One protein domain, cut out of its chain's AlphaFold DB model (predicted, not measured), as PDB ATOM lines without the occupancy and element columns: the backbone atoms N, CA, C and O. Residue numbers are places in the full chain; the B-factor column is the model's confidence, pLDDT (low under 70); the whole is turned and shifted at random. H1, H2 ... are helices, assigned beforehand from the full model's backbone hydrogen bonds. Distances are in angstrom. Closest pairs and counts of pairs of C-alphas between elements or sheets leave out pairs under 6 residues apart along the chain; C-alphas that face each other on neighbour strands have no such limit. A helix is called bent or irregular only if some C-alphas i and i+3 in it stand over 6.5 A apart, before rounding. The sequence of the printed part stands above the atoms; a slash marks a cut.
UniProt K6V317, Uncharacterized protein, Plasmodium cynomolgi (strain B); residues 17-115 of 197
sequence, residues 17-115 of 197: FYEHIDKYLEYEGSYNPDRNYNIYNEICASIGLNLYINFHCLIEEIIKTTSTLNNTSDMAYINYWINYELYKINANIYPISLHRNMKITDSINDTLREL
ATOM      1  N   PHE A  17      96.389  96.705 141.014       92.19
ATOM      2  CA  PHE A  17      97.065  95.576 140.386       92.19
ATOM      3  C   PHE A  17      96.176  94.329 140.263       92.19
ATOM      4  O   PHE A  17      96.433  93.494 139.395       92.19
ATOM      5  N   TYR A  18      95.096  94.215 141.047       90.75
ATOM      6  CA  TYR A  18      94.161  93.088 140.952       90.75
ATOM      7  C   TYR A  18      93.366  93.071 139.641       90.75
ATOM      8  O   TYR A  18      92.978  92.000 139.173       90.75
ATOM      9  N   GLU A  19      93.192  94.223 138.988       87.25
ATOM     10  CA  GLU A  19      92.580  94.309 137.653       87.25
ATOM     11  C   GLU A  19      93.406  93.563 136.591       87.25
ATOM     12  O   GLU A  19      92.871  93.055 135.605       87.25
ATOM     13  N   HIS A  20      94.714  93.437 136.828       87.44
ATOM     14  CA  HIS A  20      95.672  92.760 135.956       87.44
ATOM     15  C   HIS A  20      96.414  91.638 136.689       87.44
ATOM     16  O   HIS A  20      97.558  91.334 136.368       87.44
ATOM     17  N   ILE A  21      95.768  91.020 137.680       87.75
ATOM     18  CA  ILE A  21      96.387  90.029 138.570       87.75
ATOM     19  C   ILE A  21      97.060  88.864 137.841       87.75
ATOM     20  O   ILE A  21      98.094  88.393 138.303       87.75
ATOM     21  N   ASP A  22      96.523  88.445 136.690       84.56
ATOM     22  CA  ASP A  22      97.066  87.343 135.889       84.56
ATOM     23  C   ASP A  22      98.534  87.614 135.519       84.56
ATOM     24  O   ASP A  22      99.373  86.734 135.670       84.56
ATOM     25  N   LYS A  23      98.858  88.867 135.161       86.75
ATOM     26  CA  LYS A  23     100.228  89.328 134.886       86.75
ATOM     27  C   LYS A  23     101.132  89.152 136.104       86.75
ATOM     28  O   LYS A  23     102.270  88.719 135.984       86.75
ATOM     29  N   TYR A  24     100.652  89.541 137.280       87.56
ATOM     30  CA  TYR A  24     101.486  89.587 138.482       87.56
ATOM     31  C   TYR A  24     101.667  88.227 139.154       87.56
ATOM     32  O   TYR A  24     102.622  88.043 139.911       87.56
ATOM     33  N   LEU A  25     100.780  87.271 138.869       86.06
ATOM     34  CA  LEU A  25     100.961  85.874 139.256       86.06
ATOM     35  C   LEU A  25     102.142  85.222 138.524       86.06
ATOM     36  O   LEU A  25     102.761  84.327 139.085       86.06
ATOM     37  N   GLU A  26     102.513  85.689 137.326       81.81
ATOM     38  CA  GLU A  26     103.680  85.168 136.592       81.81
ATOM     39  C   GLU A  26     105.011  85.453 137.305       81.81
ATOM     40  O   GLU A  26     105.973  84.703 137.149       81.81
ATOM     41  N   TYR A  27     105.066  86.509 138.123       78.19
ATOM     42  CA  TYR A  27     106.239  86.846 138.934       78.19
ATOM     43  C   TYR A  27     106.305  86.045 140.245       78.19
ATOM     44  O   TYR A  27     107.274  86.143 141.004       78.19
ATOM     45  N   GLU A  28     105.286  85.237 140.550       70.38
ATOM     46  CA  GLU A  28     105.322  84.352 141.705       70.38
ATOM     47  C   GLU A  28     106.292  83.193 141.443       70.38
ATOM     48  O   GLU A  28     106.089  82.348 140.576       70.38
ATOM     49  N   GLY A  29     107.375  83.139 142.217       57.09
ATOM     50  CA  GLY A  29     108.364  82.071 142.087       57.09
ATOM     51  C   GLY A  29     109.350  82.243 140.927       57.09
ATOM     52  O   GLY A  29     110.122  81.315 140.692       57.09
ATOM     53  N   SER A  30     109.419  83.414 140.272       53.28
ATOM     54  CA  SER A  30     110.431  83.753 139.248       53.28
ATOM     55  C   SER A  30     111.853  83.946 139.817       53.28
ATOM     56  O   SER A  30     112.654  84.756 139.351       53.28
ATOM     57  N   TYR A  31     112.218  83.163 140.835       47.69
ATOM     58  CA  TYR A  31     113.582  83.103 141.340       47.69
ATOM     59  C   TYR A  31     114.477  82.399 140.317       47.69
ATOM     60  O   TYR A  31     114.408  81.181 140.148       47.69
ATOM     61  N   ASN A  32     115.337  83.167 139.650       47.31
ATOM     62  CA  ASN A  32     116.385  82.631 138.792       47.31
ATOM     63  C   ASN A  32     117.759  82.762 139.487       47.31
ATOM     64  O   ASN A  32     118.345  83.849 139.459       47.31
ATOM     65  N   PRO A  33     118.286  81.684 140.102       46.09
ATOM     66  CA  PRO A  33     119.566  81.704 140.814       46.09
ATOM     67  C   PRO A  33     120.788  81.927 139.908       46.09
ATOM     68  O   PRO A  33     121.874  82.186 140.426       46.09
ATOM     69  N   ASP A  34     120.642  81.866 138.580       42.91
ATOM     70  CA  ASP A  34     121.771  81.976 137.646       42.91
ATOM     71  C   ASP A  34     122.188  83.430 137.345       42.91
ATOM     72  O   ASP A  34     123.210  83.663 136.690       42.91
ATOM     73  N   ARG A  35     121.451  84.444 137.831       49.69
ATOM     74  CA  ARG A  35     121.862  85.853 137.689       49.69
ATOM     75  C   ARG A  35     122.847  86.241 138.793       49.69
ATOM     76  O   ARG A  35     122.475  86.589 139.910       49.69
ATOM     77  N   ASN A  36     124.131  86.177 138.459       44.88
ATOM     78  CA  ASN A  36     125.242  86.491 139.352       44.88
ATOM     79  C   ASN A  36     125.345  88.003 139.643       44.88
ATOM     80  O   ASN A  36     126.071  88.731 138.963       44.88
ATOM     81  N   TYR A  37     124.632  88.488 140.661       55.59
ATOM     82  CA  TYR A  37     124.738  89.870 141.134       55.59
ATOM     83  C   TYR A  37     125.821  90.019 142.219       55.59
ATOM     84  O   TYR A  37     125.539  90.208 143.400       55.59
ATOM     85  N   ASN A  38     127.091  89.966 141.812       52.31
ATOM     86  CA  ASN A  38     128.245  90.098 142.716       52.31
ATOM     87  C   ASN A  38     128.338  91.451 143.461       52.31
ATOM     88  O   ASN A  38     129.038  91.538 144.469       52.31
ATOM     89  N   ILE A  39     127.653  92.501 142.989       52.53
ATOM     90  CA  ILE A  39     127.736  93.873 143.536       52.53
ATOM     91  C   ILE A  39     126.973  94.029 144.865       52.53
ATOM     92  O   ILE A  39     127.281  94.922 145.649       52.53
ATOM     93  N   TYR A  40     126.022  93.145 145.180       51.22
ATOM     94  CA  TYR A  40     125.139  93.334 146.339       51.22
ATOM     95  C   TYR A  40     125.590  92.618 147.614       51.22
ATOM     96  O   TYR A  40     124.978  92.798 148.664       51.22
ATOM     97  N   ASN A  41     126.696  91.872 147.565       45.00
ATOM     98  CA  ASN A  41     127.185  91.068 148.687       45.00
ATOM     99  C   ASN A  41     127.415  91.870 149.993       45.00
ATOM    100  O   ASN A  41     127.230  91.308 151.070       45.00
ATOM    101  N   GLU A  42     127.745  93.170 149.934       42.25
ATOM    102  CA  GLU A  42     127.990  93.994 151.137       42.25
ATOM    103  C   GLU A  42     126.712  94.551 151.812       42.25
ATOM    104  O   GLU A  42     126.673  94.632 153.038       42.25
ATOM    105  N   ILE A  43     125.628  94.859 151.076       41.50
ATOM    106  CA  ILE A  43     124.317  95.229 151.683       41.50
ATOM    107  C   ILE A  43     123.612  93.988 152.242       41.50
ATOM    108  O   ILE A  43     122.972  94.015 153.299       41.50
ATOM    109  N   CYS A  44     123.749  92.882 151.511       40.44
ATOM    110  CA  CYS A  44     123.038  91.625 151.697       40.44
ATOM    111  C   CYS A  44     123.393  90.850 152.974       40.44
ATOM    112  O   CYS A  44     122.706  89.885 153.313       40.44
ATOM    113  N   ALA A  45     124.436  91.257 153.703       38.81
ATOM    114  CA  ALA A  45     124.809  90.639 154.976       38.81
ATOM    115  C   ALA A  45     123.850  91.000 156.134       38.81
ATOM    116  O   ALA A  45     123.849  90.314 157.154       38.81
ATOM    117  N   SER A  46     123.027  92.049 155.988       44.38
ATOM    118  CA  SER A  46     122.122  92.542 157.047       44.38
ATOM    119  C   SER A  46     120.632  92.278 156.790       44.38
ATOM    120  O   SER A  46     119.852  92.157 157.733       44.38
ATOM    121  N   ILE A  47     120.236  92.148 155.524       45.72
ATOM    122  CA  ILE A  47     118.873  91.860 155.071       45.72
ATOM    123  C   ILE A  47     119.050  90.739 154.059       45.72
ATOM    124  O   ILE A  47     119.684  90.965 153.034       45.72
ATOM    125  N   GLY A  48     118.602  89.527 154.403       51.22
ATOM    126  CA  GLY A  48     119.011  88.290 153.734       51.22
ATOM    127  C   GLY A  48     119.146  88.433 152.216       51.22
ATOM    128  O   GLY A  48     118.196  88.862 151.569       51.22
ATOM    129  N   LEU A  49     120.327  88.063 151.695       57.16
ATOM    130  CA  LEU A  49     120.798  88.120 150.296       57.16
ATOM    131  C   LEU A  49     119.702  87.981 149.224       57.16
ATOM    132  O   LEU A  49     119.732  88.654 148.199       57.16
ATOM    133  N   ASN A  50     118.705  87.143 149.487       69.31
ATOM    134  CA  ASN A  50     117.607  86.871 148.577       69.31
ATOM    135  C   ASN A  50     116.629  88.046 148.408       69.31
ATOM    136  O   ASN A  50     116.143  88.234 147.304       69.31
ATOM    137  N   LEU A  51     116.338  88.865 149.429       79.06
ATOM    138  CA  LEU A  51     115.304  89.908 149.311       79.06
ATOM    139  C   LEU A  51     115.705  91.015 148.333       79.06
ATOM    140  O   LEU A  51     114.914  91.382 147.469       79.06
ATOM    141  N   TYR A  52     116.933  91.527 148.455       77.12
ATOM    142  CA  TYR A  52     117.450  92.559 147.556       77.12
ATOM    143  C   TYR A  52     117.437  92.064 146.108       77.12
ATOM    144  O   TYR A  52     116.911  92.734 145.222       77.12
ATOM    145  N   ILE A  53     118.018  90.878 145.883       75.12
ATOM    146  CA  ILE A  53     118.150  90.292 144.547       75.12
ATOM    147  C   ILE A  53     116.764  90.058 143.951       75.12
ATOM    148  O   ILE A  53     116.514  90.464 142.822       75.12
ATOM    149  N   ASN A  54     115.842  89.486 144.728       79.44
ATOM    150  CA  ASN A  54     114.476  89.239 144.280       79.44
ATOM    151  C   ASN A  54     113.749  90.541 143.937       79.44
ATOM    152  O   ASN A  54     113.082  90.604 142.909       79.44
ATOM    153  N   PHE A  55     113.908  91.586 144.752       85.56
ATOM    154  CA  PHE A  55     113.277  92.874 144.486       85.56
ATOM    155  C   PHE A  55     113.822  93.519 143.210       85.56
ATOM    156  O   PHE A  55     113.055  93.972 142.367       85.56
ATOM    157  N   HIS A  56     115.143  93.510 143.027       79.38
ATOM    158  CA  HIS A  56     115.765  94.053 141.826       79.38
ATOM    159  C   HIS A  56     115.374  93.265 140.563       79.38
ATOM    160  O   HIS A  56     114.978  93.870 139.566       79.38
ATOM    161  N   CYS A  57     115.403  91.929 140.626       77.69
ATOM    162  CA  CYS A  57     114.944  91.058 139.544       77.69
ATOM    163  C   CYS A  57     113.486  91.337 139.175       77.69
ATOM    164  O   CYS A  57     113.185  91.469 137.990       77.69
ATOM    165  N   LEU A  58     112.608  91.475 140.171       84.69
ATOM    166  CA  LEU A  58     111.199  91.773 139.945       84.69
ATOM    167  C   LEU A  58     111.021  93.079 139.162       84.69
ATOM    168  O   LEU A  58     110.291  93.118 138.174       84.69
ATOM    169  N   ILE A  59     111.708  94.144 139.577       84.94
ATOM    170  CA  ILE A  59     111.605  95.445 138.914       84.94
ATOM    171  C   ILE A  59     112.121  95.359 137.472       84.94
ATOM    172  O   ILE A  59     111.468  95.861 136.558       84.94
ATOM    173  N   GLU A  60     113.265  94.705 137.248       78.81
ATOM    174  CA  GLU A  60     113.782  94.494 135.895       78.81
ATOM    175  C   GLU A  60     112.806  93.707 135.012       78.81
ATOM    176  O   GLU A  60     112.678  94.010 133.827       78.81
ATOM    177  N   GLU A  61     112.164  92.668 135.549       78.81
ATOM    178  CA  GLU A  61     111.197  91.856 134.807       78.81
ATOM    179  C   GLU A  61     109.961  92.667 134.433       78.81
ATOM    180  O   GLU A  61     109.541  92.634 133.275       78.81
ATOM    181  N   ILE A  62     109.437  93.469 135.360       83.69
ATOM    182  CA  ILE A  62     108.323  94.376 135.078       83.69
ATOM    183  C   ILE A  62     108.717  95.378 133.986       83.69
ATOM    184  O   ILE A  62     108.000  95.488 132.993       83.69
ATOM    185  N   ILE A  63     109.877  96.039 134.100       80.88
ATOM    186  CA  ILE A  63     110.364  97.001 133.094       80.88
ATOM    187  C   ILE A  63     110.563  96.342 131.730       80.88
ATOM    188  O   ILE A  63     110.190  96.924 130.714       80.88
ATOM    189  N   LYS A  64     111.130  95.133 131.671       77.06
ATOM    190  CA  LYS A  64     111.305  94.407 130.401       77.06
ATOM    191  C   LYS A  64     109.965  94.147 129.717       77.06
ATOM    192  O   LYS A  64     109.891  94.232 128.494       77.06
ATOM    193  N   THR A  65     108.917  93.872 130.492       77.12
ATOM    194  CA  THR A  65     107.571  93.620 129.967       77.12
ATOM    195  C   THR A  65     106.829  94.908 129.591       77.12
ATOM    196  O   THR A  65     106.134  94.929 128.577       77.12
ATOM    197  N   THR A  66     106.957  95.994 130.363       75.38
ATOM    198  CA  THR A  66     106.149  97.223 130.184       75.38
ATOM    199  C   THR A  66     106.904  98.418 129.609       75.38
ATOM    200  O   THR A  66     106.313  99.472 129.383       75.38
ATOM    201  N   SER A  67     108.203  98.275 129.352       72.44
ATOM    202  CA  SER A  67     109.147  99.329 128.950       72.44
ATOM    203  C   SER A  67     109.380 100.454 129.971       72.44
ATOM    204  O   SER A  67     110.398 101.128 129.857       72.44
ATOM    205  N   THR A  68     108.486 100.683 130.947       72.44
ATOM    206  CA  THR A  68     108.627 101.712 132.003       72.44
ATOM    207  C   THR A  68     107.806 101.382 133.258       72.44
ATOM    208  O   THR A  68     106.732 100.787 133.159       72.44
ATOM    209  N   LEU A  69     108.230 101.877 134.426       72.62
ATOM    210  CA  LEU A  69     107.476 101.845 135.691       72.62
ATOM    211  C   LEU A  69     106.486 103.018 135.847       72.62
ATOM    212  O   LEU A  69     106.496 103.742 136.852       72.62
ATOM    213  N   ASN A  70     105.639 103.241 134.842       68.81
ATOM    214  CA  ASN A  70     104.701 104.373 134.834       68.81
ATOM    215  C   ASN A  70     103.238 103.980 135.040       68.81
ATOM    216  O   ASN A  70     102.407 104.862 135.242       68.81
ATOM    217  N   ASN A  71     102.912 102.688 134.999       82.75
ATOM    218  CA  ASN A  71     101.552 102.247 135.271       82.75
ATOM    219  C   ASN A  71     101.312 102.149 136.785       82.75
ATOM    220  O   ASN A  71     102.088 101.525 137.511       82.75
ATOM    221  N   THR A  72     100.206 102.731 137.243       87.50
ATOM    222  CA  THR A  72      99.704 102.651 138.616       87.50
ATOM    223  C   THR A  72      99.645 101.214 139.135       87.50
ATOM    224  O   THR A  72     100.106 100.957 140.245       87.50
ATOM    225  N   SER A  73      99.180 100.256 138.324       90.06
ATOM    226  CA  SER A  73      99.093  98.848 138.732       90.06
ATOM    227  C   SER A  73     100.466  98.217 138.997       90.06
ATOM    228  O   SER A  73     100.607  97.444 139.941       90.06
ATOM    229  N   ASP A  74     101.490  98.569 138.209       90.62
ATOM    230  CA  ASP A  74     102.854  98.067 138.432       90.62
ATOM    231  C   ASP A  74     103.400  98.598 139.757       90.62
ATOM    232  O   ASP A  74     104.011  97.860 140.530       90.62
ATOM    233  N   MET A  75     103.140  99.875 140.047       89.31
ATOM    234  CA  MET A  75     103.566 100.506 141.296       89.31
ATOM    235  C   MET A  75     102.842  99.919 142.501       89.31
ATOM    236  O   MET A  75     103.484  99.612 143.504       89.31
ATOM    237  N   ALA A  76     101.531  99.708 142.390       91.50
ATOM    238  CA  ALA A  76     100.733  99.077 143.430       91.50
ATOM    239  C   ALA A  76     101.243  97.661 143.740       91.50
ATOM    240  O   ALA A  76     101.436  97.324 144.909       91.50
ATOM    241  N   TYR A  77     101.560  96.867 142.710       93.06
ATOM    242  CA  TYR A  77     102.121  95.531 142.897       93.06
ATOM    243  C   TYR A  77     103.517  95.551 143.530       93.06
ATOM    244  O   TYR A  77     103.753  94.834 144.499       93.06
ATOM    245  N   ILE A  78     104.437  96.384 143.028       92.56
ATOM    246  CA  ILE A  78     105.797  96.510 143.579       92.56
ATOM    247  C   ILE A  78     105.737  96.929 145.053       92.56
ATOM    248  O   ILE A  78     106.442  96.357 145.888       92.56
ATOM    249  N   ASN A  79     104.871  97.893 145.382       93.19
ATOM    250  CA  ASN A  79     104.685  98.359 146.750       93.19
ATOM    251  C   ASN A  79     104.105  97.255 147.651       93.19
ATOM    252  O   ASN A  79     104.620  97.030 148.747       93.19
ATOM    253  N   TYR A  80     103.092  96.519 147.184       93.56
ATOM    254  CA  TYR A  80     102.561  95.344 147.883       93.56
ATOM    255  C   TYR A  80     103.650  94.291 148.133       93.56
ATOM    256  O   TYR A  80     103.853  93.876 149.277       93.56
ATOM    257  N   TRP A  81     104.382  93.900 147.088       94.06
ATOM    258  CA  TRP A  81     105.360  92.816 147.134       94.06
ATOM    259  C   TRP A  81     106.448  93.086 148.175       94.06
ATOM    260  O   TRP A  81     106.727  92.236 149.023       94.06
ATOM    261  N   ILE A  82     107.019  94.297 148.175       92.88
ATOM    262  CA  ILE A  82     108.108  94.629 149.098       92.88
ATOM    263  C   ILE A  82     107.627  94.749 150.544       92.88
ATOM    264  O   ILE A  82     108.316  94.288 151.454       92.88
ATOM    265  N   ASN A  83     106.431  95.306 150.771       93.56
ATOM    266  CA  ASN A  83     105.824  95.338 152.102       93.56
ATOM    267  C   ASN A  83     105.581  93.912 152.620       93.56
ATOM    268  O   ASN A  83     105.887  93.620 153.777       93.56
ATOM    269  N   TYR A  84     105.076  93.018 151.765       92.94
ATOM    270  CA  TYR A  84     104.781  91.636 152.130       92.94
ATOM    271  C   TYR A  84     106.040  90.829 152.453       92.94
ATOM    272  O   TYR A  84     106.092  90.167 153.490       92.94
ATOM    273  N   GLU A  85     107.077  90.903 151.620       90.75
ATOM    274  CA  GLU A  85     108.312  90.157 151.873       90.75
ATOM    275  C   GLU A  85     109.059  90.675 153.114       90.75
ATOM    276  O   GLU A  85     109.569  89.872 153.897       90.75
ATOM    277  N   LEU A  86     109.044  91.990 153.374       90.88
ATOM    278  CA  LEU A  86     109.565  92.560 154.622       90.88
ATOM    279  C   LEU A  86     108.765  92.089 155.846       90.88
ATOM    280  O   LEU A  86     109.354  91.714 156.863       90.88
ATOM    281  N   TYR A  87     107.434  92.062 155.746       90.69
ATOM    282  CA  TYR A  87     106.555  91.554 156.801       90.69
ATOM    283  C   TYR A  87     106.818  90.073 157.108       90.69
ATOM    284  O   TYR A  87     106.971  89.697 158.271       90.69
ATOM    285  N   LYS A  88     106.931  89.241 156.071       89.25
ATOM    286  CA  LYS A  88     107.154  87.791 156.156       89.25
ATOM    287  C   LYS A  88     108.436  87.422 156.900       89.25
ATOM    288  O   LYS A  88     108.448  86.435 157.632       89.25
ATOM    289  N   ILE A  89     109.501  88.209 156.737       86.25
ATOM    290  CA  ILE A  89     110.771  88.004 157.455       86.25
ATOM    291  C   ILE A  89     110.856  88.795 158.767       86.25
ATOM    292  O   ILE A  89     111.907  88.797 159.407       86.25
ATOM    293  N   ASN A  90     109.771  89.467 159.169       86.31
ATOM    294  CA  ASN A  90     109.713  90.349 160.334       86.31
ATOM    295  C   ASN A  90     110.855  91.387 160.335       86.31
ATOM    296  O   ASN A  90     111.547  91.585 161.336       86.31
ATOM    297  N   ALA A  91     111.089  92.007 159.176       86.06
ATOM    298  CA  ALA A  91     112.175  92.953 158.986       86.06
ATOM    299  C   ALA A  91     111.956  94.231 159.808       86.06
ATOM    300  O   ALA A  91     110.862  94.790 159.836       86.06
ATOM    301  N   ASN A  92     113.030  94.753 160.403       85.19
ATOM    302  CA  ASN A  92     113.024  96.051 161.082       85.19
ATOM    303  C   ASN A  92     113.435  97.193 160.131       85.19
ATOM    304  O   ASN A  92     114.305  98.003 160.445       85.19
ATOM    305  N   ILE A  93     112.882  97.200 158.918       85.75
ATOM    306  CA  ILE A  93     113.134  98.227 157.904       85.75
ATOM    307  C   ILE A  93     111.876  98.435 157.064       85.75
ATOM    308  O   ILE A  93     111.175  97.483 156.730       85.75
ATOM    309  N   TYR A  94     111.602  99.688 156.710       88.75
ATOM    310  CA  TYR A  94     110.492 100.050 155.831       88.75
ATOM    311  C   TYR A  94     110.909 100.059 154.353       88.75
ATOM    312  O   TYR A  94     112.073 100.363 154.069       88.75
ATOM    313  N   PRO A  95     109.974  99.845 153.405       90.50
ATOM    314  CA  PRO A  95     110.242  99.889 151.963       90.50
ATOM    315  C   PRO A  95     111.034 101.120 151.507       90.50
ATOM    316  O   PRO A  95     112.018 100.998 150.782       90.50
ATOM    317  N   ILE A  96     110.666 102.310 151.997       90.31
ATOM    318  CA  ILE A  96     111.342 103.575 151.664       90.31
ATOM    319  C   ILE A  96     112.805 103.565 152.127       90.31
ATOM    320  O   ILE A  96     113.694 104.029 151.413       90.31
ATOM    321  N   SER A  97     113.058 103.049 153.330       88.31
ATOM    322  CA  SER A  97     114.409 102.989 153.898       88.31
ATOM    323  C   SER A  97     115.259 101.946 153.183       88.31
ATOM    324  O   SER A  97     116.421 102.209 152.886       88.31
ATOM    325  N   LEU A  98     114.665 100.798 152.839       87.75
ATOM    326  CA  LEU A  98     115.314  99.788 152.015       87.75
ATOM    327  C   LEU A  98     115.725 100.390 150.670       87.75
ATOM    328  O   LEU A  98     116.905 100.372 150.350       87.75
ATOM    329  N   HIS A  99     114.795 101.014 149.943       88.56
ATOM    330  CA  HIS A  99     115.059 101.658 148.653       88.56
ATOM    331  C   HIS A  99     116.188 102.695 148.715       88.56
ATOM    332  O   HIS A  99     117.101 102.689 147.889       88.56
ATOM    333  N   ARG A 100     116.194 103.550 149.746       87.06
ATOM    334  CA  ARG A 100     117.295 104.500 149.972       87.06
ATOM    335  C   ARG A 100     118.638 103.793 150.142       87.06
ATOM    336  O   ARG A 100     119.612 104.217 149.524       87.06
ATOM    337  N   ASN A 101     118.687 102.719 150.928       85.94
ATOM    338  CA  ASN A 101     119.907 101.933 151.107       85.94
ATOM    339  C   ASN A 101     120.361 101.299 149.785       85.94
ATOM    340  O   ASN A 101     121.544 101.367 149.461       85.94
ATOM    341  N   MET A 102     119.428 100.763 148.987       82.25
ATOM    342  CA  MET A 102     119.738 100.196 147.668       82.25
ATOM    343  C   MET A 102     120.375 101.240 146.746       82.25
ATOM    344  O   MET A 102     121.410 100.978 146.144       82.25
ATOM    345  N   LYS A 103     119.817 102.455 146.698       85.94
ATOM    346  CA  LYS A 103     120.364 103.562 145.900       85.94
ATOM    347  C   LYS A 103     121.736 104.045 146.359       85.94
ATOM    348  O   LYS A 103     122.507 104.520 145.534       85.94
ATOM    349  N   ILE A 104     122.031 104.005 147.659       83.88
ATOM    350  CA  ILE A 104     123.353 104.411 148.161       83.88
ATOM    351  C   ILE A 104     124.417 103.452 147.637       83.88
ATOM    352  O   ILE A 104     125.474 103.892 147.189       83.88
ATOM    353  N   THR A 105     124.130 102.155 147.658       77.19
ATOM    354  CA  THR A 105     125.094 101.163 147.193       77.19
ATOM    355  C   THR A 105     125.148 101.055 145.679       77.19
ATOM    356  O   THR A 105     126.232 100.887 145.129       77.19
ATOM    357  N   ASP A 106     124.016 101.198 144.998       77.12
ATOM    358  CA  ASP A 106     123.927 101.114 143.542       77.12
ATOM    359  C   ASP A 106     123.490 102.448 142.931       77.12
ATOM    360  O   ASP A 106     122.437 102.604 142.311       77.12
ATOM    361  N   SER A 107     124.323 103.463 143.166       76.81
ATOM    362  CA  SER A 107     124.026 104.864 142.829       76.81
ATOM    363  C   SER A 107     123.879 105.152 141.330       76.81
ATOM    364  O   SER A 107     123.323 106.192 140.951       76.81
ATOM    365  N   ILE A 108     124.348 104.236 140.479       78.50
ATOM    366  CA  ILE A 108     124.284 104.325 139.015       78.50
ATOM    367  C   ILE A 108     123.083 103.583 138.415       78.50
ATOM    368  O   ILE A 108     122.878 103.646 137.207       78.50
ATOM    369  N   ASN A 109     122.289 102.890 139.232       79.12
ATOM    370  CA  ASN A 109     121.165 102.097 138.764       79.12
ATOM    371  C   ASN A 109     119.945 102.977 138.473       79.12
ATOM    372  O   ASN A 109     119.206 103.375 139.379       79.12
ATOM    373  N   ASP A 110     119.740 103.289 137.195       80.38
ATOM    374  CA  ASP A 110     118.620 104.121 136.753       80.38
ATOM    375  C   ASP A 110     117.257 103.459 137.007       80.38
ATOM    376  O   ASP A 110     116.290 104.159 137.302       80.38
ATOM    377  N   THR A 111     117.186 102.125 137.028       79.12
ATOM    378  CA  THR A 111     115.960 101.387 137.363       79.12
ATOM    379  C   THR A 111     115.496 101.664 138.793       79.12
ATOM    380  O   THR A 111     114.306 101.863 139.026       79.12
ATOM    381  N   LEU A 112     116.412 101.752 139.764       82.50
ATOM    382  CA  LEU A 112     116.037 102.132 141.131       82.50
ATOM    383  C   LEU A 112     115.502 103.569 141.186       82.50
ATOM    384  O   LEU A 112     114.579 103.859 141.943       82.50
ATOM    385  N   ARG A 113     116.031 104.481 140.366       84.50
ATOM    386  CA  ARG A 113     115.557 105.876 140.337       84.50
ATOM    387  C   ARG A 113     114.102 105.985 139.887       84.50
ATOM    388  O   ARG A 113     113.407 106.889 140.340       84.50
ATOM    389  N   GLU A 114     113.609 105.039 139.087       83.94
ATOM    390  CA  GLU A 114     112.195 104.990 138.702       83.94
ATOM    391  C   GLU A 114     111.239 104.773 139.891       83.94
ATOM    392  O   GLU A 114     110.051 105.061 139.755       83.94
ATOM    393  N   LEU A 115     111.725 104.322 141.057       85.69
ATOM    394  CA  LEU A 115     110.925 104.109 142.273       85.69
ATOM    395  C   LEU A 115     110.905 105.306 143.237       85.69
ATOM    396  O   LEU A 115     110.274 105.241 144.298       85.69
TER     397      LEU A 115
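Overview. This is residues 17 to 115 of the 197 residues of an uncharacterized protein of Plasmodium cynomolgi (strain B) (UniProt K6V317). Two long helices, H2 and H3, run opposite ways as a hairpin; H4 is set crosswise to both, H1 packs on H3 residues 72 to 77, and H5 folds back on H4. The 23 residues 26 to 48 hold no named element. Printed are 99 residues with five named helices, H1 to H5 in order: all helix, compact, radius of gyration of the C-alphas 13.1 A, spans 37 by 29 by 26 A.

Along the chain. H1, residues 17 to 25, begins at C-alpha 17 (97.065, 95.576, 140.386) and is irregular: C-alphas 19 and 22 are 8.5 A apart. H2, residues 49 to 66, is 26.5 A long; H3, residues 72 to 88, 24.2 A; H4, residues 95 to 105, 15.7 A. H5, residues 110 to 113, ends at C-alpha 113 (115.557, 105.876, 140.337).

Arrangement. H3, the hub, touches H2 at a shallow tilt of 13 degrees, closest C-alphas Phe 55 and Ile 82, 7.1 A. Residues 72 to 77 alone touch H1, a steep 64 degrees, closest C-alphas Phe 17 and Ser 73, 4.2 A. O i to N i+4 pairs are within hydrogen-bond range throughout H3 and H4, 13 of 14 in H2, 2 of 5 in H1, beside 4 of 6 O i to N i+3; H5 is too short.

Size, cuts and confidence. The printed part has no cut; H1 to H2 is a long link. Residues 29 to 50 and 70 have pLDDT under 70.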